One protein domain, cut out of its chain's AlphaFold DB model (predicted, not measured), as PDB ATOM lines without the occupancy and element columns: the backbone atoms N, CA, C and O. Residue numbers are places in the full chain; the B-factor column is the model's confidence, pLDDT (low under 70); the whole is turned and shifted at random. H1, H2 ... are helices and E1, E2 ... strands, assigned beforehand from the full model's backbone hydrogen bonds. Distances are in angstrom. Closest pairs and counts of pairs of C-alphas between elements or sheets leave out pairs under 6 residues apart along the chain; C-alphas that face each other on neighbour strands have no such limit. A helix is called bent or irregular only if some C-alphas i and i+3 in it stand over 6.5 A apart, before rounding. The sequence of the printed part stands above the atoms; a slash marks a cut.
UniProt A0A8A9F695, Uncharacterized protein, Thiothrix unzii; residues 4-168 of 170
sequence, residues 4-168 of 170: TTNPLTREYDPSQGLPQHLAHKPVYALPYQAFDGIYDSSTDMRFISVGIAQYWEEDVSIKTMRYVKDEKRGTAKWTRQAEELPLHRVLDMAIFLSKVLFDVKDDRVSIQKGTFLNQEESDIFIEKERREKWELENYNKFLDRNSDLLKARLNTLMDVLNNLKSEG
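What this domain is: This is residues 4 to 168 of the 170 residues of an uncharacterized protein of Thiothrix unzii (UniProt A0A8A9F695). A four-strand sheet, E2 to E5, curled like part of a barrel, has helix H1 packed on one face, and a small three-strand sheet, E1, E7 and E6, stands beside its E2 edge and reaches H1 through E6. The bent helix H2 crosses one end of E3 and E4 with its first arm, then turns and runs past H1 with its second, whose far part sticks out from residue 158; residues 70 to 75, at the tip of the E4 and E5 hairpin, stick out too. The printed part has 165 residues, with named elements in the order E1, E2, E3, E4, E5, H1, E6, E7, H2, which makes two helices and seven strands. Both sheets are antiparallel, in the orders E2, E3, E4, E5 and E1, E7, E6, and the class is mixed, helices and strands. The whole is compact, with a radius of gyration of the C-alphas of 16.4 A and spans of 49 by 42 by 34 A.

Where its parts are: In the larger sheet, E2 is residues 25 to 31, 15.1 A long, and begins with C-alpha 25 at (-40.477, 38.894, -54.551). E3 is residues 45 to 52, 18.8 A, and bends by 53 degrees at residue 48. E4, the longest strand, is residues 60 to 70, 29.3 A, and E5 is residues 75 to 78. H1 is residues 87 to 102, 23.2 A. In the smaller sheet, E1 is residues 4 to 6, with C-alpha 4 at (-42.184, 20.740, -45.851), E6 is residues 108 to 111 and E7 is residues 123 to 127. H2, residues 133 to 166, was assigned as one helix by its hydrogen bonds but is bent, with C-alphas 145 and 148 standing 7.9 A apart. Its arms are H2a, residues 133 to 145, 18.3 A, and H2b, residues 148 to 166, 26.8 A, ending with C-alpha 166 at (-6.793, 23.971, -40.150).

How they stand to each other: E2, E3, E4 and E5 form a meander, each strand the antiparallel neighbour of the one before, in a strongly twisted sheet. In the hairpin E2 and E3, N 30 and O 48 are 2.8 A apart, within hydrogen-bond range. In the hairpin E3 and E4, N 63 and O 49 are 2.8 A apart. The pairing of E4 is staggered: its residues 60 to 66 pair with E3 and 67 to 70 with E5, where N 70 and O 75 are 2.7 A apart. H1 is on one face of this sheet, an arrangement of two layers, over E2, E3 and E4 at a height of 9.6 A; its closest C-alphas to E3 are those of Met 93 and Ile 48, 6.8 A apart. On the local plane it runs slantwise to the strands, at 40 degrees to E3. H2a is on the sheet too, over E3 and E4 at a height of 9.7 A, and runs across the strands, at 86 degrees to E3 on the local plane; the closest C-alphas of H2a and E4 are those of Tyr 139 and Val 60, 6.2 A apart. H2a and H2b stand at a steep tilt of 60 degrees. H2b and H1 are close but not clearly touching, the closest C-alphas being those of Leu 154 and Ser 98, 7.6 A apart. The closest C-alphas of E2 and E7 are those of Leu 30 and Ile 126, 6.7 A apart. H1 is also on the smaller sheet, where the closest C-alphas of H1 and E6 are those of Val 100 and Val 109, 6.4 A apart. There N 4 and O 125 of E1 and E7 are 2.9 A apart, and N 111 and O 124 of the hairpin E6 and E7 are 2.8 A apart. In H1, H2a and H2b every O i to N i+4 pair is within hydrogen-bond range.

The domain as a whole: The two C-alphas farthest apart are those of Arg 73 and Ser 166, at 52.0 A. Residues 70 to 75 and 158 to 168, of which 158 to 166 belong to H2, stand free; the body without them spans 37 by 33 by 29 A. The links E1 to E2, E2 to E3 and E6 to E7 are long. The printed part has no cut. The mean pLDDT of the printed part is 92.9, and residue 82 is the one printed residue under 70.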
ATOM      1  N   THR A   4     -41.750  21.926 -46.603       90.88
ATOM      2  CA  THR A   4     -42.184  20.740 -45.851       90.88
ATOM      3  C   THR A   4     -41.021  20.175 -45.043       90.88
ATOM      4  O   THR A   4     -39.863  20.499 -45.315       90.88
ATOM      5  N   THR A   5     -41.319  19.336 -44.053       90.12
ATOM      6  CA  THR A   5     -40.316  18.606 -43.270       90.12
ATOM      7  C   THR A   5     -40.411  17.098 -43.490       90.12
ATOM      8  O   THR A   5     -41.465  16.584 -43.873       90.12
ATOM      9  N   ASN A   6     -39.305  16.375 -43.280       86.31
ATOM     10  CA  ASN A   6     -39.299  14.908 -43.269       86.31
ATOM     11  C   ASN A   6     -38.662  14.364 -41.972       86.31
ATOM     12  O   ASN A   6     -37.455  14.556 -41.789       86.31
ATOM     13  N   PRO A   7     -39.429  13.674 -41.101       85.75
ATOM     14  CA  PRO A   7     -40.876  13.419 -41.208       85.75
ATOM     15  C   PRO A   7     -41.701  14.720 -41.154       85.75
ATOM     16  O   PRO A   7     -41.189  15.751 -40.735       85.75
ATOM     17  N   LEU A   8     -42.969  14.687 -41.583       83.38
ATOM     18  CA  LEU A   8     -43.848  15.866 -41.534       83.38
ATOM     19  C   LEU A   8     -44.105  16.283 -40.073       83.38
ATOM     20  O   LEU A   8     -44.746  15.550 -39.318       83.38
ATOM     21  N   THR A   9     -43.650  17.479 -39.696       78.38
ATOM     22  CA  THR A   9     -43.809  18.104 -38.370       78.38
ATOM     23  C   THR A   9     -44.249  19.568 -38.512       78.38
ATOM     24  O   THR A   9     -44.136  20.160 -39.583       78.38
ATOM     25  N   ARG A  10     -44.763  20.176 -37.433       72.94
ATOM     26  CA  ARG A  10     -45.112  21.617 -37.381       72.94
ATOM     27  C   ARG A  10     -44.021  22.491 -36.757       72.94
ATOM     28  O   ARG A  10     -44.258  23.656 -36.464       72.94
ATOM     29  N   GLU A  11     -42.858  21.915 -36.494       74.56
ATOM     30  CA  GLU A  11     -41.827  22.499 -35.631       74.56
ATOM     31  C   GLU A  11     -41.268  23.819 -36.177       74.56
ATOM     32  O   GLU A  11     -40.930  24.716 -35.411       74.56
ATOM     33  N   TYR A  12     -41.252  23.970 -37.505       79.81
ATOM     34  CA  TYR A  12     -40.631  25.103 -38.195       79.81
ATOM     35  C   TYR A  12     -41.631  25.991 -38.945       79.81
ATOM     36  O   TYR A  12     -41.236  26.796 -39.787       79.81
ATOM     37  N   ASP A  13     -42.930  25.873 -38.652       78.19
ATOM     38  CA  ASP A  13     -43.932  26.753 -39.251       78.19
ATOM     39  C   ASP A  13     -43.825  28.175 -38.658       78.19
ATOM     40  O   ASP A  13     -44.030  28.367 -37.456       78.19
ATOM     41  N   PRO A  14     -43.537  29.217 -39.468       74.06
ATOM     42  CA  PRO A  14     -43.477  30.575 -38.977       74.06
ATOM     43  C   PRO A  14     -44.886  31.049 -38.631       74.06
ATOM     44  O   PRO A  14     -45.863  30.795 -39.336       74.06
ATOM     45  N   SER A  15     -44.977  31.853 -37.575       82.06
ATOM     46  CA  SER A  15     -46.242  32.421 -37.083       82.06
ATOM     47  C   SER A  15     -46.989  33.305 -38.094       82.06
ATOM     48  O   SER A  15     -48.127  33.697 -37.844       82.06
ATOM     49  N   GLN A  16     -46.352  33.668 -39.208       88.38
ATOM     50  CA  GLN A  16     -46.922  34.445 -40.302       88.38
ATOM     51  C   GLN A  16     -46.552  33.791 -41.631       88.38
ATOM     52  O   GLN A  16     -45.380  33.500 -41.869       88.38
ATOM     53  N   GLY A  17     -47.540  33.607 -42.509       90.38
ATOM     54  CA  GLY A  17     -47.307  33.093 -43.858       90.38
ATOM     55  C   GLY A  17     -46.455  34.045 -44.701       90.38
ATOM     56  O   GLY A  17     -46.432  35.256 -44.464       90.38
ATOM     57  N   LEU A  18     -45.767  33.499 -45.703       92.69
ATOM     58  CA  LEU A  18     -44.927  34.289 -46.598       92.69
ATOM     59  C   LEU A  18     -45.778  35.327 -47.356       92.69
ATOM     60  O   LEU A  18     -46.739  34.956 -48.039       92.69
ATOM     61  N   PRO A  19     -45.456  36.629 -47.269       92.19
ATOM     62  CA  PRO A  19     -46.260  37.660 -47.898       92.19
ATOM     63  C   PRO A  19     -45.935  37.750 -49.391       92.19
ATOM     64  O   PRO A  19     -44.799  37.995 -49.784       92.19
ATOM     65  N   GLN A  20     -46.961  37.612 -50.227       91.19
ATOM     66  CA  GLN A  20     -46.819  37.662 -51.689       91.19
ATOM     67  C   GLN A  20     -47.014  39.072 -52.276       91.19
ATOM     68  O   GLN A  20     -46.797  39.283 -53.460       91.19
ATOM     69  N   HIS A  21     -47.440  40.039 -51.458       90.12
ATOM     70  CA  HIS A  21     -47.776  41.405 -51.882       90.12
ATOM     71  C   HIS A  21     -46.645  42.421 -51.649       90.12
ATOM     72  O   HIS A  21     -46.836  43.618 -51.868       90.12
ATOM     73  N   LEU A  22     -45.492  41.985 -51.130       91.94
ATOM     74  CA  LEU A  22     -44.348  42.872 -50.925       91.94
ATOM     75  C   LEU A  22     -43.606  43.107 -52.241       91.94
ATOM     76  O   LEU A  22     -43.672  42.306 -53.165       91.94
ATOM     77  N   ALA A  23     -42.878  44.222 -52.305       92.94
ATOM     78  CA  ALA A  23     -42.114  44.586 -53.495       92.94
ATOM     79  C   ALA A  23     -40.857  43.715 -53.693       92.94
ATOM     80  O   ALA A  23     -40.475  43.467 -54.828       92.94
ATOM     81  N   HIS A  24     -40.239  43.210 -52.617       95.12
ATOM     82  CA  HIS A  24     -39.306  42.083 -52.738       95.12
ATOM     83  C   HIS A  24     -40.103  40.816 -53.039       95.12
ATOM     84  O   HIS A  24     -41.036  40.517 -52.290       95.12
ATOM     85  N   LYS A  25     -39.729  40.072 -54.086       96.00
ATOM     86  CA  LYS A  25     -40.477  38.894 -54.551       96.00
ATOM     87  C   LYS A  25     -39.646  37.622 -54.332       96.00
ATOM     88  O   LYS A  25     -38.775  37.321 -55.149       96.00
ATOM     89  N   PRO A  26     -39.878  36.867 -53.240       96.62
ATOM     90  CA  PRO A  26     -39.142  35.636 -52.947       96.62
ATOM     91  C   PRO A  26     -39.244  34.613 -54.083       96.62
ATOM     92  O   PRO A  26     -40.346  34.344 -54.543       96.62
ATOM     93  N   VAL A  27     -38.136  34.018 -54.511       97.62
ATOM     94  CA  VAL A  27     -38.143  32.823 -55.377       97.62
ATOM     95  C   VAL A  27     -37.961  31.570 -54.522       97.62
ATOM     96  O   VAL A  27     -38.651  30.583 -54.735       97.62
ATOM     97  N   TYR A  28     -37.123  31.656 -53.488       98.25
ATOM     98  CA  TYR A  28     -37.025  30.673 -52.409       98.25
ATOM     99  C   TYR A  28     -37.102  31.391 -51.063       98.25
ATOM    100  O   TYR A  28     -36.504  32.460 -50.895       98.25
ATOM    101  N   ALA A  29     -37.816  30.812 -50.099       97.25
ATOM    102  CA  ALA A  29     -37.966  31.375 -48.762       97.25
ATOM    103  C   ALA A  29     -37.853  30.297 -47.678       97.25
ATOM    104  O   ALA A  29     -38.698  29.413 -47.576       97.25
ATOM    105  N   LEU A  30     -36.820  30.404 -46.843       96.44
ATOM    106  CA  LEU A  30     -36.633  29.576 -45.656       96.44
ATOM    107  C   LEU A  30     -37.479  30.140 -44.508       96.44
ATOM    108  O   LEU A  30     -37.234  31.292 -44.128       96.44
ATOM    109  N   PRO A  31     -38.431  29.385 -43.929       94.44
ATOM    110  CA  PRO A  31     -39.008  29.749 -42.636       94.44
ATOM    111  C   PRO A  31     -37.901  29.735 -41.578       94.44
ATOM    112  O   PRO A  31     -37.307  28.702 -41.309       94.44
ATOM    113  N   TYR A  32     -37.569  30.897 -41.019       94.06
ATOM    114  CA  TYR A  32     -36.345  31.075 -40.224       94.06
ATOM    115  C   TYR A  32     -36.604  31.339 -38.737       94.06
ATOM    116  O   TYR A  32     -35.682  31.314 -37.933       94.06
ATOM    117  N   GLN A  33     -37.856  31.586 -38.345       92.62
ATOM    118  CA  GLN A  33     -38.199  32.021 -36.986       92.62
ATOM    119  C   GLN A  33     -37.653  31.091 -35.879       92.62
ATOM    120  O   GLN A  33     -37.220  31.591 -34.843       92.62
ATOM    121  N   ALA A  34     -37.664  29.774 -36.102       91.50
ATOM    122  CA  ALA A  34     -37.191  28.768 -35.143       91.50
ATOM    123  C   ALA A  34     -35.655  28.620 -35.097       91.50
ATOM    124  O   ALA A  34     -35.124  27.953 -34.218       91.50
ATOM    125  N   PHE A  35     -34.939  29.238 -36.040       93.12
ATOM    126  CA  PHE A  35     -33.500  29.050 -36.248       93.12
ATOM    127  C   PHE A  35     -32.671  30.287 -35.887       93.12
ATOM    128  O   PHE A  35     -31.460  30.303 -36.090       93.12
ATOM    129  N   ASP A  36     -33.302  31.347 -35.375       93.50
ATOM    130  CA  ASP A  36     -32.696  32.675 -35.219       93.50
ATOM    131  C   ASP A  36     -31.774  32.811 -33.993       93.50
ATOM    132  O   ASP A  36     -31.828  33.801 -33.256       93.50
ATOM    133  N   GLY A  37     -30.898  31.828 -33.788       88.69
ATOM    134  CA  GLY A  37     -29.764  31.908 -32.876       88.69
ATOM    135  C   GLY A  37     -30.126  32.405 -31.477       88.69
ATOM    136  O   GLY A  37     -31.006  31.888 -30.796       88.69
ATOM    137  N   ILE A  38     -29.448  33.478 -31.070       89.44
ATOM    138  CA  ILE A  38     -29.616  34.133 -29.764       89.44
ATOM    139  C   ILE A  38     -31.000  34.772 -29.538       89.44
ATOM    140  O   ILE A  38     -31.276  35.226 -28.430       89.44
ATOM    141  N   TYR A  39     -31.852  34.845 -30.564       88.06
ATOM    142  CA  TYR A  39     -33.211  35.396 -30.497       88.06
ATOM    143  C   TYR A  39     -34.298  34.326 -30.633       88.06
ATOM    144  O   TYR A  39     -35.455  34.688 -30.859       88.06
ATOM    145  N   ASP A  40     -33.929  33.043 -30.536       71.12
ATOM    146  CA  ASP A  40     -34.792  31.887 -30.788       71.12
ATOM    147  C   ASP A  40     -36.246  32.105 -30.344       71.12
ATOM    148  O   ASP A  40     -36.534  32.442 -29.192       71.12
ATOM    149  N   SER A  41     -37.161  31.941 -31.307       70.06
ATOM    150  CA  SER A  41     -38.618  32.027 -31.169       70.06
ATOM    151  C   SER A  41     -39.178  33.392 -30.723       70.06
ATOM    152  O   SER A  41     -40.343  33.693 -30.998       70.06
ATOM    153  N   SER A  42     -38.348  34.270 -30.157       85.88
ATOM    154  CA  SER A  42     -38.636  35.652 -29.753       85.88
ATOM    155  C   SER A  42     -38.028  36.657 -30.736       85.88
ATOM    156  O   SER A  42     -37.392  37.648 -30.377       85.88
ATOM    157  N   THR A  43     -38.224  36.388 -32.023       90.25
ATOM    158  CA  THR A  43     -37.720  37.218 -33.114       90.25
ATOM    159  C   THR A  43     -38.855  37.781 -33.954       90.25
ATOM    160  O   THR A  43     -39.942  37.206 -34.064       90.25
ATOM    161  N   ASP A  44     -38.606  38.913 -34.600       91.56
ATOM    162  CA  ASP A  44     -39.467  39.455 -35.647       91.56
ATOM    163  C   ASP A  44     -39.145  38.888 -37.036       91.56
ATOM    164  O   ASP A  44     -39.905  39.095 -37.982       91.56
ATOM    165  N   MET A  45     -38.056  38.139 -37.181       92.69
ATOM    166  CA  MET A  45     -37.676  37.533 -38.444       92.69
ATOM    167  C   MET A  45     -38.537  36.302 -38.714       92.69
ATOM    168  O   MET A  45     -38.713  35.436 -37.861       92.69
ATOM    169  N   ARG A  46     -39.154  36.256 -39.895       93.62
ATOM    170  CA  ARG A  46     -40.026  35.147 -40.307       93.62
ATOM    171  C   ARG A  46     -39.375  34.304 -41.381       93.62
ATOM    172  O   ARG A  46     -39.412  33.084 -41.282       93.62
ATOM    173  N   PHE A  47     -38.747  34.952 -42.360       95.12
ATOM    174  CA  PHE A  47     -38.082  34.254 -43.453       95.12
ATOM    175  C   PHE A  47     -36.720  34.858 -43.784       95.12
ATOM    176  O   PHE A  47     -36.524  36.073 -43.687       95.12
ATOM    177  N   ILE A  48     -35.815  34.009 -44.263       96.50
ATOM    178  CA  ILE A  48     -34.742  34.418 -45.173       96.50
ATOM    179  C   ILE A  48     -35.241  34.117 -46.581       96.50
ATOM    180  O   ILE A  48     -35.686  33.004 -46.846       96.50
ATOM    181  N   SER A  49     -35.178  35.084 -47.493       96.94
ATOM    182  CA  SER A  49     -35.579  34.853 -48.883       96.94
ATOM    183  C   SER A  49     -34.493  35.236 -49.867       96.94
ATOM    184  O   SER A  49     -33.818  36.241 -49.670       96.94
ATOM    185  N   VAL A  50     -34.384  34.470 -50.946       98.06
ATOM    186  CA  VAL A  50     -33.619  34.817 -52.145       98.06
ATOM    187  C   VAL A  50     -34.628  35.038 -53.264       98.06
ATOM    188  O   VAL A  50     -35.497  34.195 -53.493       98.06
ATOM    189  N   GLY A  51     -34.572  36.189 -53.926       97.25
ATOM    190  CA  GLY A  51     -35.548  36.538 -54.952       97.25
ATOM    191  C   GLY A  51     -35.307  37.898 -55.586       97.25
ATOM    192  O   GLY A  51     -34.247  38.495 -55.411       97.25
ATOM    193  N   ILE A  52     -36.295  38.377 -56.332       97.56
ATOM    194  CA  ILE A  52     -36.190  39.615 -57.111       97.56
ATOM    195  C   ILE A  52     -36.197  40.814 -56.167       97.56
ATOM    196  O   ILE A  52     -37.037  40.902 -55.262       97.56
ATOM    197  N   ALA A  53     -35.239  41.716 -56.369       94.94
ATOM    198  CA  ALA A  53     -34.981  42.825 -55.470       94.94
ATOM    199  C   ALA A  53     -36.116  43.861 -55.454       94.94
ATOM    200  O   ALA A  53     -36.764  44.151 -56.455       94.94
ATOM    201  N   GLN A  54     -36.307  44.484 -54.288       89.88
ATOM    202  CA  GLN A  54     -37.389  45.442 -54.034       89.88
ATOM    203  C   GLN A  54     -37.358  46.694 -54.930       89.88
ATOM    204  O   GLN A  54     -38.404  47.295 -55.168       89.88
ATOM    205  N   TYR A  55     -36.167  47.139 -55.333       87.56
ATOM    206  CA  TYR A  55     -35.967  48.412 -56.037       87.56
ATOM    207  C   TYR A  55     -35.576  48.243 -57.506       87.56
ATOM    208  O   TYR A  55     -35.619  49.223 -58.247       87.56
ATOM    209  N   TRP A  56     -35.197  47.032 -57.921       91.62
ATOM    210  CA  TRP A  56     -34.741  46.757 -59.277       91.62
ATOM    211  C   TRP A  56     -35.127  45.339 -59.688       91.62
ATOM    212  O   TRP A  56     -34.588  44.363 -59.173       91.62
ATOM    213  N   GLU A  57     -36.083  45.222 -60.609       91.38
ATOM    214  CA  GLU A  57     -36.668  43.928 -60.991       91.38
ATOM    215  C   GLU A  57     -35.740  43.060 -61.859       91.38
ATOM    216  O   GLU A  57     -36.068  41.909 -62.149       91.38
ATOM    217  N   GLU A  58     -34.588  43.594 -62.272       93.19
ATOM    218  CA  GLU A  58     -33.532  42.834 -62.954       93.19
ATOM    219  C   GLU A  58     -32.455  42.315 -61.986       93.19
ATOM    220  O   GLU A  58     -31.607  41.529 -62.401       93.19
ATOM    221  N   ASP A  59     -32.489  42.724 -60.711       96.25
ATOM    222  CA  ASP A  59     -31.547  42.262 -59.689       96.25
ATOM    223  C   ASP A  59     -32.139  41.151 -58.822       96.25
ATOM    224  O   ASP A  59     -33.336  41.106 -58.513       96.25
ATOM    225  N   VAL A  60     -31.251  40.280 -58.345       97.50
ATOM    226  CA  VAL A  60     -31.560  39.253 -57.349       97.50
ATOM    227  C   VAL A  60     -30.893  39.619 -56.033       97.50
ATOM    228  O   VAL A  60     -29.719  39.981 -55.983       97.50
ATOM    229  N   SER A  61     -31.645  39.508 -54.944       96.06
ATOM    230  CA  SER A  61     -31.160  39.813 -53.604       96.06
ATOM    231  C   SER A  61     -31.572  38.747 -52.602       96.06
ATOM    232  O   SER A  61     -32.604  38.082 -52.740       96.06
ATOM    233  N   ILE A  62     -30.758  38.616 -51.560       96.81
ATOM    234  CA  ILE A  62     -31.157  37.959 -50.326       96.81
ATOM    235  C   ILE A  62     -31.749  39.007 -49.377       96.81
ATOM    236  O   ILE A  62     -31.223  40.112 -49.251       96.81
ATOM    237  N   LYS A  63     -32.854  38.678 -48.709       95.44
ATOM    238  CA  LYS A  63     -33.561  39.593 -47.812       95.44
ATOM    239  C   LYS A  63     -34.053  38.881 -46.562       95.44
ATOM    240  O   LYS A  63     -34.681  37.823 -46.644       95.44
ATOM    241  N   THR A  64     -33.846  39.527 -45.418       94.81
ATOM    242  CA  THR A  64     -34.532  39.187 -44.172       94.81
ATOM    243  C   THR A  64     -35.958  39.740 -44.201       94.81
ATOM    244  O   THR A  64     -36.197  40.935 -44.391       94.81
ATOM    245  N   MET A  65     -36.931  38.849 -44.053       94.31
ATOM    246  CA  MET A  65     -38.353  39.177 -44.079       94.31
ATOM    247  C   MET A  65     -38.841  39.234 -42.634       94.31
ATOM    248  O   MET A  65     -39.028  38.195 -41.996       94.31
ATOM    249  N   ARG A  66     -39.007  40.451 -42.108       93.31
ATOM    250  CA  ARG A  66     -39.391  40.692 -40.712       93.31
ATOM    251  C   ARG A  66     -40.834  41.163 -40.605       93.31
ATOM    252  O   ARG A  66     -41.262  42.048 -41.348       93.31
ATOM    253  N   TYR A  67     -41.556  40.592 -39.651       92.88
ATOM    254  CA  TYR A  67     -42.899  40.992 -39.266       92.88
ATOM    255  C   TYR A  67     -42.853  41.615 -37.871       92.88
ATOM    256  O   TYR A  67     -42.732  40.918 -36.865       92.88
ATOM    257  N   VAL A  68     -42.917  42.944 -37.826       90.94
ATOM    258  CA  VAL A  68     -42.737  43.727 -36.598       90.94
ATOM    259  C   VAL A  68     -44.070  44.162 -36.021       90.94
ATOM    260  O   VAL A  68     -44.974  44.571 -36.756       90.94
ATOM    261  N   LYS A  69     -44.173  44.136 -34.692       88.44
ATOM    262  CA  LYS A  69     -45.284  44.733 -33.953       88.44
ATOM    263  C   LYS A  69     -44.947  46.185 -33.616       88.44
ATOM    264  O   LYS A  69     -43.915  46.475 -33.026       88.44
ATOM    265  N   ASP A  70     -45.829  47.096 -33.995       84.94
ATOM    266  CA  ASP A  70     -45.840  48.483 -33.547       84.94
ATOM    267  C   ASP A  70     -46.666  48.555 -32.259       84.94
ATOM    268  O   ASP A  70     -47.898  48.580 -32.288       84.94
ATOM    269  N   GLU A  71     -45.981  48.544 -31.119       83.38
ATOM    270  CA  GLU A  71     -46.624  48.552 -29.802       83.38
ATOM    271  C   GLU A  71     -47.414  49.834 -29.536       83.38
ATOM    272  O   GLU A  71     -48.449  49.790 -28.877       83.38
ATOM    273  N   LYS A  72     -46.979  50.967 -30.101       83.62
ATOM    274  CA  LYS A  72     -47.657  52.259 -29.926       83.62
ATOM    275  C   LYS A  72     -48.988  52.297 -30.665       83.62
ATOM    276  O   LYS A  72     -49.921  52.950 -30.211       83.62
ATOM    277  N   ARG A  73     -49.064  51.630 -31.819       84.06
ATOM    278  CA  ARG A  73     -50.267  51.594 -32.663       84.06
ATOM    279  C   ARG A  73     -51.107  50.334 -32.479       84.06
ATOM    280  O   ARG A  73     -52.204  50.269 -33.019       84.06
ATOM    281  N   GLY A  74     -50.604  49.332 -31.758       84.12
ATOM    282  CA  GLY A  74     -51.271  48.036 -31.610       84.12
ATOM    283  C   GLY A  74     -51.394  47.256 -32.926       84.12
ATOM    284  O   GLY A  74     -52.233  46.369 -33.036       84.12
ATOM    285  N   THR A  75     -50.575  47.576 -33.931       87.81
ATOM    286  CA  THR A  75     -50.615  46.966 -35.275       87.81
ATOM    287  C   THR A  75     -49.344  46.178 -35.549       87.81
ATOM    288  O   THR A  75     -48.304  46.514 -34.997       87.81
ATOM    289  N   ALA A  76     -49.369  45.192 -36.443       90.00
ATOM    290  CA  ALA A  76     -48.159  44.517 -36.911       90.00
ATOM    291  C   ALA A  76     -48.057  44.552 -38.442       90.00
ATOM    292  O   ALA A  76     -49.074  44.565 -39.140       90.00
ATOM    293  N   LYS A  77     -46.833  44.648 -38.971       92.56
ATOM    294  CA  LYS A  77     -46.577  44.856 -40.402       92.56
ATOM    295  C   LYS A  77     -45.245  44.263 -40.848       92.56
ATOM    296  O   LYS A  77     -44.307  44.142 -40.064       92.56
ATOM    297  N   TRP A  78     -45.140  43.983 -42.142       92.19
ATOM    298  CA  TRP A  78     -43.875  43.631 -42.782       92.19
ATOM    299  C   TRP A  78     -42.976  44.856 -42.955       92.19
ATOM    300  O   TRP A  78     -43.441  45.929 -43.354       92.19
ATOM    301  N   THR A  79     -41.682  44.713 -42.664       88.38
ATOM    302  CA  THR A  79     -40.720  45.812 -42.810       88.38
ATOM    303  C   THR A  79     -40.186  45.913 -44.234       88.38
ATOM    304  O   THR A  79     -39.835  44.924 -44.874       88.38
ATOM    305  N   ARG A  80     -40.063  47.150 -44.728       81.12
ATOM    306  CA  ARG A  80     -39.391  47.432 -46.007       81.12
ATOM    307  C   ARG A  80     -37.869  47.463 -45.853       81.12
ATOM    308  O   ARG A  80     -37.157  46.968 -46.725       81.12
ATOM    309  N   GLN A  81     -37.378  48.012 -44.743       73.81
ATOM    310  CA  GLN A  81     -35.952  48.186 -44.457       73.81
ATOM    311  C   GLN A  81     -35.347  46.965 -43.751       73.81
ATOM    312  O   GLN A  81     -36.031  46.269 -42.997       73.81
ATOM    313  N   ALA A  82     -34.063  46.727 -44.018       68.44
ATOM    314  CA  ALA A  82     -33.202  45.756 -43.351       68.44
ATOM    315  C   ALA A  82     -31.771  46.323 -43.394       68.44
ATOM    316  O   ALA A  82     -31.060  46.082 -44.361       68.44
ATOM    317  N   GLU A  83     -31.407  47.172 -42.428       70.44
ATOM    318  CA  GLU A  83     -30.122  47.897 -42.458       70.44
ATOM    319  C   GLU A  83     -29.070  47.237 -41.551       70.44
ATOM    320  O   GLU A  83     -27.951  47.014 -41.998       70.44
ATOM    321  N   GLU A  84     -29.436  46.801 -40.340       84.44
ATOM    322  CA  GLU A  84     -28.521  46.096 -39.430       84.44
ATOM    323  C   GLU A  84     -28.930  44.634 -39.218       84.44
ATOM    324  O   GLU A  84     -30.112  44.316 -39.018       84.44
ATOM    325  N   LEU A  85     -27.939  43.737 -39.257       90.75
ATOM    326  CA  LEU A  85     -28.115  42.305 -39.044       90.75
ATOM    327  C   LEU A  85     -27.218  41.817 -37.898       90.75
ATOM    328  O   LEU A  85     -26.011  42.058 -37.923       90.75
ATOM    329  N   PRO A  86     -27.778  41.077 -36.927       92.44
ATOM    330  CA  PRO A  86     -27.003  40.235 -36.027       92.44
ATOM    331  C   PRO A  86     -26.039  39.317 -36.786       92.44
ATOM    332  O   PRO A  86     -26.384  38.790 -37.846       92.44
ATOM    333  N   LEU A  87     -24.850  39.093 -36.222       95.06
ATOM    334  CA  LEU A  87     -23.766  38.375 -36.902       95.06
ATOM    335  C   LEU A  87     -24.162  36.954 -37.326       95.06
ATOM    336  O   LEU A  87     -23.850  36.549 -38.443       95.06
ATOM    337  N   HIS A  88     -24.893  36.213 -36.487       94.94
ATOM    338  CA  HIS A  88     -25.321  34.846 -36.811       94.94
ATOM    339  C   HIS A  88     -26.267  34.800 -38.016       94.94
ATOM    340  O   HIS A  88     -26.133  33.920 -38.857       94.94
ATOM    341  N   ARG A  89     -27.136  35.806 -38.185       94.56
ATOM    342  CA  ARG A  89     -28.028  35.882 -39.351       94.56
ATOM    343  C   ARG A  89     -27.259  36.042 -40.654       94.56
ATOM    344  O   ARG A  89     -27.708  35.542 -41.676       94.56
ATOM    345  N   VAL A  90     -26.112  36.724 -40.637       96.25
ATOM    346  CA  VAL A  90     -25.254  36.847 -41.827       96.25
ATOM    347  C   VAL A  90     -24.701  35.477 -42.225       96.25
ATOM    348  O   VAL A  90     -24.705  35.141 -43.409       96.25
ATOM    349  N   LEU A  91     -24.275  34.673 -41.245       97.06
ATOM    350  CA  LEU A  91     -23.793  33.308 -41.474       97.06
ATOM    351  C   LEU A  91     -24.913  32.415 -42.021       97.06
ATOM    352  O   LEU A  91     -24.737  31.783 -43.059       97.06
ATOM    353  N   ASP A  92     -26.088  32.443 -41.397       97.38
ATOM    354  CA  ASP A  92     -27.236  31.638 -41.821       97.38
ATOM    355  C   ASP A  92     -27.756  32.044 -43.204       97.38
ATOM    356  O   ASP A  92     -28.112  31.196 -44.026       97.38
ATOM    357  N   MET A  93     -27.736  33.341 -43.511       97.56
ATOM    358  CA  MET A  93     -28.023  33.850 -44.849       97.56
ATOM    359  C   MET A  93     -27.010  33.339 -45.875       97.56
ATOM    360  O   MET A  93     -27.419  32.966 -46.972       97.56
ATOM    361  N   ALA A  94     -25.717  33.288 -45.546       98.00
ATOM    362  CA  ALA A  94     -24.693  32.748 -46.442       98.00
ATOM    363  C   ALA A  94     -24.857  31.233 -46.664       98.00
ATOM    364  O   ALA A  94     -24.732  30.763 -47.801       98.00
ATOM    365  N   ILE A  95     -25.197  30.480 -45.612       98.31
ATOM    366  CA  ILE A  95     -25.516  29.049 -45.698       98.31
ATOM    367  C   ILE A  95     -26.709  28.845 -46.634       98.31
ATOM    368  O   ILE A  95     -26.603  28.123 -47.628       98.31
ATOM    369  N   PHE A  96     -27.824  29.531 -46.378       98.50
ATOM    370  CA  PHE A  96     -29.022  29.401 -47.202       98.50
ATOM    371  C   PHE A  96     -28.793  29.854 -48.650       98.50
ATOM    372  O   PHE A  96     -29.213  29.172 -49.584       98.50
ATOM    373  N   LEU A  97     -28.075  30.961 -48.858       98.50
ATOM    374  CA  LEU A  97     -27.723  31.449 -50.191       98.50
ATOM    375  C   LEU A  97     -26.935  30.398 -50.979       98.50
ATOM    376  O   LEU A  97     -27.239  30.157 -52.143       98.50
ATOM    377  N   SER A  98     -25.967  29.736 -50.340       98.19
ATOM    378  CA  SER A  98     -25.167  28.682 -50.977       98.19
ATOM    379  C   SER A  98     -26.045  27.525 -51.463       98.19
ATOM    380  O   SER A  98     -25.879  27.046 -52.585       98.19
ATOM    381  N   LYS A  99     -27.032  27.126 -50.651       98.19
ATOM    382  CA  LYS A  99     -28.014  26.089 -50.997       98.19
ATOM    383  C   LYS A  99     -28.897  26.500 -52.179       98.19
ATOM    384  O   LYS A  99     -29.066  25.715 -53.105       98.19
ATOM    385  N   VAL A 100     -29.419  27.728 -52.175       98.12
ATOM    386  CA  VAL A 100     -30.272  28.241 -53.260       98.12
ATOM    387  C   VAL A 100     -29.507  28.387 -54.575       98.12
ATOM    388  O   VAL A 100     -30.045  28.087 -55.634       98.12
ATOM    389  N   LEU A 101     -28.261  28.857 -54.534       96.88
ATOM    390  CA  LEU A 101     -27.502  29.100 -55.758       96.88
ATOM    391  C   LEU A 101     -27.000  27.810 -56.418       96.88
ATOM    392  O   LEU A 101     -26.887  27.772 -57.641       96.88
ATOM    393  N   PHE A 102     -26.676  26.776 -55.633       96.06
ATOM    394  CA  PHE A 102     -25.900  25.637 -56.139       96.06
ATOM    395  C   PHE A 102     -26.415  24.244 -55.748       96.06
ATOM    396  O   PHE A 102     -25.825  23.257 -56.179       96.06
ATOM    397  N   ASP A 103     -27.506  24.130 -54.986       96.56
ATOM    398  CA  ASP A 103     -28.093  22.834 -54.599       96.56
ATOM    399  C   ASP A 103     -29.626  22.798 -54.739       96.56
ATOM    400  O   ASP A 103     -30.338  22.129 -53.987       96.56
ATOM    401  N   VAL A 104     -30.150  23.533 -55.724       96.94
ATOM    402  CA  VAL A 104     -31.537  23.391 -56.185       96.94
ATOM    403  C   VAL A 104     -31.633  22.191 -57.124       96.94
ATOM    404  O   VAL A 104     -30.880  22.090 -58.095       96.94
ATOM    405  N   LYS A 105     -32.597  21.301 -56.877       96.38
ATOM    406  CA  LYS A 105     -32.947  20.168 -57.748       96.38
ATOM    407  C   LYS A 105     -34.459  20.086 -57.879       96.38
ATOM    408  O   LYS A 105     -35.150  20.137 -56.867       96.38
ATOM    409  N   ASP A 106     -34.960  19.976 -59.108       95.12
ATOM    410  CA  ASP A 106     -36.400  19.910 -59.404       95.12
ATOM    411  C   ASP A 106     -37.199  21.023 -58.705       95.12
ATOM    412  O   ASP A 106     -38.184  20.774 -58.015       95.12
ATOM    413  N   ASP A 107     -36.721  22.267 -58.837       95.75
ATOM    414  CA  ASP A 107     -37.309  23.455 -58.205       95.75
ATOM    415  C   ASP A 107     -37.393  23.401 -56.669       95.75
ATOM    416  O   ASP A 107     -38.152  24.150 -56.053       95.75
ATOM    417  N   ARG A 108     -36.565  22.566 -56.037       96.75
ATOM    418  CA  ARG A 108     -36.560  22.357 -54.591       96.75
ATOM    419  C   ARG A 108     -35.156  22.458 -54.004       96.75
ATOM    420  O   ARG A 108     -34.197  21.938 -54.567       96.75
ATOM    421  N   VAL A 109     -35.048  23.094 -52.843       97.50
ATOM    422  CA  VAL A 109     -33.838  23.117 -52.009       97.50
ATOM    423  C   VAL A 109     -34.034  22.153 -50.847       97.50
ATOM    424  O   VAL A 109     -35.016  22.269 -50.115       97.50
ATOM    425  N   SER A 110     -33.094  21.230 -50.650       96.88
ATOM    426  CA  SER A 110     -33.100  20.302 -49.511       96.88
ATOM    427  C   SER A 110     -32.086  20.745 -48.462       96.88
ATOM    428  O   SER A 110     -30.900  20.863 -48.760       96.88
ATOM    429  N   ILE A 111     -32.521  20.955 -47.226       96.81
ATOM    430  CA  ILE A 111     -31.692  21.361 -46.089       96.81
ATOM    431  C   ILE A 111     -31.705  20.220 -45.082       96.81
ATOM    432  O   ILE A 111     -32.741  19.902 -44.503       96.81
ATOM    433  N   GLN A 112     -30.547  19.603 -44.883       96.25
ATOM    434  CA  GLN A 112     -30.404  18.489 -43.957       96.25
ATOM    435  C   GLN A 112     -30.611  18.963 -42.515       96.25
ATOM    436  O   GLN A 112     -30.203  20.075 -42.174       96.25
ATOM    437  N   LYS A 113     -31.209  18.129 -41.664       95.44
ATOM    438  CA  LYS A 113     -31.257  18.379 -40.219       95.44
ATOM    439  C   LYS A 113     -29.871  18.677 -39.640       95.44
ATOM    440  O   LYS A 113     -28.867  18.117 -40.085       95.44
ATOM    441  N   GLY A 114     -29.821  19.572 -38.661       95.25
ATOM    442  CA  GLY A 114     -28.593  20.075 -38.049       95.25
ATOM    443  C   GLY A 114     -27.836  21.109 -38.888       95.25
ATOM    444  O   GLY A 114     -26.736  21.490 -38.499       95.25
ATOM    445  N   THR A 115     -28.383  21.567 -40.024       96.56
ATOM    446  CA  THR A 115     -27.766  22.661 -40.797       96.56
ATOM    447  C   THR A 115     -27.888  23.987 -40.050       96.56
ATOM    448  O   THR A 115     -26.924  24.744 -39.993       96.56
ATOM    449  N   PHE A 116     -29.065  24.266 -39.487       95.25
ATOM    450  CA  PHE A 116     -29.312  25.446 -38.661       95.25
ATOM    451  C   PHE A 116     -29.405  25.083 -37.176       95.25
ATOM    452  O   PHE A 116     -29.710  23.941 -36.817       95.25
ATOM    453  N   LEU A 117     -29.164  26.068 -36.306       92.88
ATOM    454  CA  LEU A 117     -29.406  25.914 -34.871       92.88
ATOM    455  C   LEU A 117     -30.880  25.554 -34.631       92.88
ATOM    456  O   LEU A 117     -31.748  26.095 -35.309       92.88
ATOM    457  N   ASN A 118     -31.154  24.662 -33.673       90.19
ATOM    458  CA  ASN A 118     -32.498  24.168 -33.328       90.19
ATOM    459  C   ASN A 118     -33.211  23.381 -34.447       90.19
ATOM    460  O   ASN A 118     -34.430  23.228 -34.423       90.19
ATOM    461  N   GLN A 119     -32.469  22.862 -35.429       92.88
ATOM    462  CA  GLN A 119     -33.005  22.018 -36.500       92.88
ATOM    463  C   GLN A 119     -32.718  20.523 -36.246       92.88
ATOM    464  O   GLN A 119     -32.044  19.872 -37.045       92.88
ATOM    465  N   GLU A 120     -33.143  19.967 -35.113       89.38
ATOM    466  CA  GLU A 120     -32.684  18.635 -34.669       89.38
ATOM    467  C   GLU A 120     -33.468  17.467 -35.289       89.38
ATOM    468  O   GLU A 120     -32.909  16.403 -35.582       89.38
ATOM    469  N   GLU A 121     -34.757  17.670 -35.540       86.69
ATOM    470  CA  GLU A 121     -35.695  16.565 -35.745       86.69
ATOM    471  C   GLU A 121     -35.879  16.182 -37.215       86.69
ATOM    472  O   GLU A 121     -36.111  15.011 -37.534       86.69
ATOM    473  N   SER A 122     -35.775  17.143 -38.139       91.88
ATOM    474  CA  SER A 122     -36.198  16.920 -39.526       91.88
ATOM    475  C   SER A 122     -35.431  17.718 -40.582       91.88
ATOM    476  O   SER A 122     -34.950  18.834 -40.361       91.88
ATOM    477  N   ASP A 123     -35.324  17.114 -41.767       94.88
ATOM    478  CA  ASP A 123     -34.873  17.815 -42.968       94.88
ATOM    479  C   ASP A 123     -35.945  18.824 -43.393       94.88
ATOM    480  O   ASP A 123     -37.137  18.560 -43.231       94.88
ATOM    481  N   ILE A 124     -35.533  19.944 -43.986       95.06
ATOM    482  CA  ILE A 124     -36.426  20.973 -44.531       95.06
ATOM    483  C   ILE A 124     -36.311  20.966 -46.048       95.06
ATOM    484  O   ILE A 124     -35.219  21.042 -46.609       95.06
ATOM    485  N   PHE A 125     -37.448  20.946 -46.726       95.69
ATOM    486  CA  PHE A 125     -37.534  21.064 -48.173       95.69
ATOM    487  C   PHE A 125     -38.225  22.369 -48.513       95.69
ATOM    488  O   PHE A 125     -39.345  22.581 -48.064       95.69
ATOM    489  N   ILE A 126     -37.586  23.226 -49.304       96.25
ATOM    490  CA  ILE A 126     -38.146  24.510 -49.745       96.25
ATOM    491  C   ILE A 126     -38.445  24.411 -51.230       96.25
ATOM    492  O   ILE A 126     -37.552  24.131 -52.027       96.25
ATOM    493  N   GLU A 127     -39.692  24.655 -51.596       96.62
ATOM    494  CA  GLU A 127     -40.147  24.687 -52.980       96.62
ATOM    495  C   GLU A 127     -39.998  26.095 -53.557       96.62
ATOM    496  O   GLU A 127     -40.087  27.102 -52.848       96.62
ATOM    497  N   LYS A 128     -39.772  26.172 -54.869       97.00
ATOM    498  CA  LYS A 128     -39.764  27.440 -55.592       97.00
ATOM    499  C   LYS A 128     -41.144  28.093 -55.526       97.00
ATOM    500  O   LYS A 128     -42.164  27.483 -55.844       97.00
ATOM    501  N   GLU A 129     -41.169  29.370 -55.174       96.56
ATOM    502  CA  GLU A 129     -42.382  30.178 -55.148       96.56
ATOM    503  C   GLU A 129     -42.947  30.387 -56.558       96.56
ATOM    504  O   GLU A 129     -42.216  30.559 -57.539       96.56
ATOM    505  N   ARG A 130     -44.277  30.450 -56.660       95.06
ATOM    506  CA  ARG A 130     -44.935  30.816 -57.916       95.06
ATOM    507  C   ARG A 130     -44.640  32.280 -58.249       95.06
ATOM    508  O   ARG A 130     -44.935  33.178 -57.460       95.06
ATOM    509  N   ARG A 131     -44.118  32.511 -59.452       94.81
ATOM    510  CA  ARG A 131     -43.806  33.834 -60.003       94.81
ATOM    511  C   ARG A 131     -44.278  33.948 -61.441       94.81
ATOM    512  O   ARG A 131     -44.523  32.935 -62.102       94.81
ATOM    513  N   GLU A 132     -44.424  35.181 -61.904       96.19
ATOM    514  CA  GLU A 132     -44.708  35.448 -63.305       96.19
ATOM    515  C   GLU A 132     -43.550  34.958 -64.180       96.19
ATOM    516  O   GLU A 132     -42.392  34.895 -63.764       96.19
ATOM    517  N   LYS A 133     -43.846  34.599 -65.430       97.25
ATOM    518  CA  LYS A 133     -42.824  34.031 -66.320       97.25
ATOM    519  C   LYS A 133     -41.637  34.986 -66.516       97.25
ATOM    520  O   LYS A 133     -40.490  34.566 -66.415       97.25
ATOM    521  N   TRP A 134     -41.921  36.264 -66.752       96.06
ATOM    522  CA  TRP A 134     -40.902  37.293 -66.980       96.06
ATOM    523  C   TRP A 134     -40.053  37.571 -65.726       96.06
ATOM    524  O   TRP A 134     -38.868  37.866 -65.838       96.06
ATOM    525  N   GLU A 135     -40.633  37.412 -64.533       96.44
ATOM    526  CA  GLU A 135     -39.924  37.522 -63.254       96.44
ATOM    527  C   GLU A 135     -38.858  36.428 -63.134       96.44
ATOM    528  O   GLU A 135     -37.700  36.707 -62.817       96.44
ATOM    529  N   LEU A 136     -39.229  35.185 -63.451       97.06
ATOM    530  CA  LEU A 136     -38.296  34.057 -63.456       97.06
ATOM    531  C   LEU A 136     -37.244  34.185 -64.564       97.06
ATOM    532  O   LEU A 136     -36.091  33.817 -64.352       97.06
ATOM    533  N   GLU A 137     -37.607  34.726 -65.729       97.25
ATOM    534  CA  GLU A 137     -36.645  35.014 -66.799       97.25
ATOM    535  C   GLU A 137     -35.590  36.037 -66.355       97.25
ATOM    536  O   GLU A 137     -34.405  35.822 -66.605       97.25
ATOM    537  N   ASN A 138     -35.982  37.113 -65.668       96.44
ATOM    538  CA  ASN A 138     -35.041  38.099 -65.129       96.44
ATOM    539  C   ASN A 138     -34.156  37.504 -64.030       96.44
ATOM    540  O   ASN A 138     -32.936  37.670 -64.072       96.44
ATOM    541  N   TYR A 139     -34.753  36.759 -63.096       97.69
ATOM    542  CA  TYR A 139     -34.025  36.046 -62.048       97.69
ATOM    543  C   TYR A 139     -32.944  35.130 -62.641       97.69
ATOM    544  O   TYR A 139     -31.779  35.210 -62.251       97.69
ATOM    545  N   ASN A 140     -33.297  34.319 -63.644       97.31
ATOM    546  CA  ASN A 140     -32.353  33.411 -64.299       97.31
ATOM    547  C   ASN A 140     -31.269  34.169 -65.073       97.31
ATOM    548  O   ASN A 140     -30.093  33.864 -64.915       97.31
ATOM    549  N   LYS A 141     -31.628  35.213 -65.836       98.06
ATOM    550  CA  LYS A 141     -30.646  36.049 -66.551       98.06
ATOM    551  C   LYS A 141     -29.624  36.676 -65.606       98.06
ATOM    552  O   LYS A 141     -28.441  36.731 -65.943       98.06
ATOM    553  N   PHE A 142     -30.062  37.151 -64.439       98.19
ATOM    554  CA  PHE A 142     -29.155  37.678 -63.424       98.19
ATOM    555  C   PHE A 142     -28.185  36.597 -62.942       98.19
ATOM    556  O   PHE A 142     -26.980  36.847 -62.882       98.19
ATOM    557  N   LEU A 143     -28.688  35.403 -62.610       97.62
ATOM    558  CA  LEU A 143     -27.844  34.304 -62.147       97.62
ATOM    559  C   LEU A 143     -26.850  33.861 -63.223       97.62
ATOM    560  O   LEU A 143     -25.669  33.730 -62.919       97.62
ATOM    561  N   ASP A 144     -27.291  33.713 -64.471       97.62
ATOM    562  CA  ASP A 144     -26.433  33.319 -65.591       97.62
ATOM    563  C   ASP A 144     -25.296  34.326 -65.789       97.62
ATOM    564  O   ASP A 144     -24.119  33.953 -65.805       97.62
ATOM    565  N   ARG A 145     -25.640  35.621 -65.840       98.12
ATOM    566  CA  ARG A 145     -24.687  36.724 -66.024       98.12
ATOM    567  C   ARG A 145     -23.660  36.828 -64.896       98.12
ATOM    568  O   ARG A 145     -22.535  37.250 -65.148       98.12
ATOM    569  N   ASN A 146     -24.041  36.485 -63.666       98.06
ATOM    570  CA  ASN A 146     -23.199  36.645 -62.476       98.06
ATOM    571  C   ASN A 146     -22.637  35.319 -61.937       98.06
ATOM    572  O   ASN A 146     -21.983  35.311 -60.892       98.06
ATOM    573  N   SER A 147     -22.872  34.202 -62.628       96.56
ATOM    574  CA  SER A 147     -22.580  32.855 -62.126       96.56
ATOM    575  C   SER A 147     -21.108  32.657 -61.749       96.56
ATOM    576  O   SER A 147     -20.818  32.161 -60.659       96.56
ATOM    577  N   ASP A 148     -20.177  33.097 -62.596       98.00
ATOM    578  CA  ASP A 148     -18.736  32.980 -62.342       98.00
ATOM    579  C   ASP A 148     -18.293  33.799 -61.127       98.00
ATOM    580  O   ASP A 148     -17.540  33.308 -60.282       98.00
ATOM    581  N   LEU A 149     -18.815  35.021 -60.988       98.19
ATOM    582  CA  LEU A 149     -18.542  35.870 -59.831       98.19
ATOM    583  C   LEU A 149     -19.038  35.204 -58.542       98.19
ATOM    584  O   LEU A 149     -18.281  35.096 -57.578       98.19
ATOM    585  N   LEU A 150     -20.286  34.731 -58.522       97.94
ATOM    586  CA  LEU A 150     -20.886  34.097 -57.344       97.94
ATOM    587  C   LEU A 150     -20.128  32.824 -56.935       97.94
ATOM    588  O   LEU A 150     -19.814  32.656 -55.755       97.94
ATOM    589  N   LYS A 151     -19.750  31.978 -57.904       97.94
ATOM    590  CA  LYS A 151     -18.904  30.795 -57.667       97.94
ATOM    591  C   LYS A 151     -17.547  31.183 -57.084       97.94
ATOM    592  O   LYS A 151     -17.126  30.611 -56.082       97.94
ATOM    593  N   ALA A 152     -16.878  32.181 -57.663       98.44
ATOM    594  CA  ALA A 152     -15.579  32.643 -57.180       98.44
ATOM    595  C   ALA A 152     -15.651  33.165 -55.734       98.44
ATOM    596  O   ALA A 152     -14.761  32.879 -54.926       98.44
ATOM    597  N   ARG A 153     -16.721  33.890 -55.376       98.25
ATOM    598  CA  ARG A 153     -16.929  34.377 -54.003       98.25
ATOM    599  C   ARG A 153     -17.151  33.241 -53.006       98.25
ATOM    600  O   ARG A 153     -16.569  33.302 -51.925       98.25
ATOM    601  N   LEU A 154     -17.931  32.215 -53.356       97.25
ATOM    602  CA  LEU A 154     -18.128  31.055 -52.477       97.25
ATOM    603  C   LEU A 154     -16.867  30.200 -52.333       97.25
ATOM    604  O   LEU A 154     -16.562  29.781 -51.222       97.25
ATOM    605  N   ASN A 155     -16.095  30.007 -53.405       98.25
ATOM    606  CA  ASN A 155     -14.801  29.323 -53.313       98.25
ATOM    607  C   ASN A 155     -13.850  30.072 -52.371       98.25
ATOM    608  O   ASN A 155     -13.277  29.469 -51.473       98.25
ATOM    609  N   THR A 156     -13.780  31.404 -52.490       98.62
ATOM    610  CA  THR A 156     -12.978  32.233 -51.573       98.62
ATOM    611  C   THR A 156     -13.444  32.089 -50.119       98.62
ATOM    612  O   THR A 156     -12.619  31.988 -49.215       98.62
ATOM    613  N   LEU A 157     -14.762  32.078 -49.873       98.25
ATOM    614  CA  LEU A 157     -15.305  31.852 -48.531       98.25
ATOM    615  C   LEU A 157     -14.886  30.477 -47.997       98.25
ATOM    616  O   LEU A 157     -14.436  30.382 -46.858       98.25
ATOM    617  N   MET A 158     -14.985  29.431 -48.818       98.00
ATOM    618  CA  MET A 158     -14.578  28.080 -48.441       98.00
ATOM    619  C   MET A 158     -13.081  27.994 -48.119       98.00
ATOM    620  O   MET A 158     -12.724  27.398 -47.106       98.00
ATOM    621  N   ASP A 159     -12.219  28.636 -48.907       98.62
ATOM    622  CA  ASP A 159     -10.775  28.688 -48.645       98.62
ATOM    623  C   ASP A 159     -10.469  29.356 -47.298       98.62
ATOM    624  O   ASP A 159      -9.690  28.831 -46.500       98.62
ATOM    625  N   VAL A 160     -11.126  30.484 -46.997       98.69
ATOM    626  CA  VAL A 160     -10.983  31.171 -45.704       98.69
ATOM    627  C   VAL A 160     -11.427  30.270 -44.551       98.69
ATOM    628  O   VAL A 160     -10.697  30.140 -43.570       98.69
ATOM    629  N   LEU A 161     -12.590  29.623 -44.664       98.31
ATOM    630  CA  LEU A 161     -13.109  28.733 -43.621       98.31
ATOM    631  C   LEU A 161     -12.204  27.511 -43.408       98.31
ATOM    632  O   LEU A 161     -11.927  27.147 -42.266       98.31
ATOM    633  N   ASN A 162     -11.691  26.911 -44.483       98.62
ATOM    634  CA  ASN A 162     -10.766  25.781 -44.403       98.62
ATOM    635  C   ASN A 162      -9.446  26.164 -43.724       98.62
ATOM    636  O   ASN A 162      -8.941  25.394 -42.909       98.62
ATOM    637  N   ASN A 163      -8.912  27.353 -44.014       98.69
ATOM    638  CA  ASN A 163      -7.702  27.859 -43.363       98.69
ATOM    639  C   ASN A 163      -7.931  28.136 -41.870       98.69
ATOM    640  O   ASN A 163      -7.137  27.719 -41.036       98.69
ATOM    641  N   LEU A 164      -9.046  28.778 -41.505       98.62
ATOM    642  CA  LEU A 164      -9.385  28.998 -40.093       98.62
ATOM    643  C   LEU A 164      -9.543  27.673 -39.332       98.62
ATOM    644  O   LEU A 164      -9.095  27.564 -38.190       98.62
ATOM    645  N   LYS A 165     -10.139  26.664 -39.976       98.38
ATOM    646  CA  LYS A 165     -10.317  25.327 -39.405       98.38
ATOM    647  C   LYS A 165      -8.999  24.573 -39.243       98.38
ATOM    648  O   LYS A 165      -8.774  23.949 -38.209       98.38
ATOM    649  N   SER A 166      -8.108  24.625 -40.235       98.31
ATOM    650  CA  SER A 166      -6.793  23.971 -40.150       98.31
ATOM    651  C   SER A 166      -5.898  24.595 -39.073       98.31
ATOM    652  O   SER A 166      -5.075  23.902 -38.480       98.31
ATOM    653  N   GLU A 167      -6.114  25.875 -38.762       98.44
ATOM    654  CA  GLU A 167      -5.482  26.594 -37.651       98.44
ATOM    655  C   GLU A 167      -6.173  26.371 -36.288       98.44
ATOM    656  O   GLU A 167      -5.704  26.897 -35.277       98.44
ATOM    657  N   GLY A 168      -7.282  25.624 -36.232       97.81
ATOM    658  CA  GLY A 168      -8.034  25.352 -35.001       97.81
ATOM    659  C   GLY A 168      -8.784  26.560 -34.428       97.81
ATOM    660  O   GLY A 168      -9.065  26.594 -33.230       97.81
TER     661      GLY A 168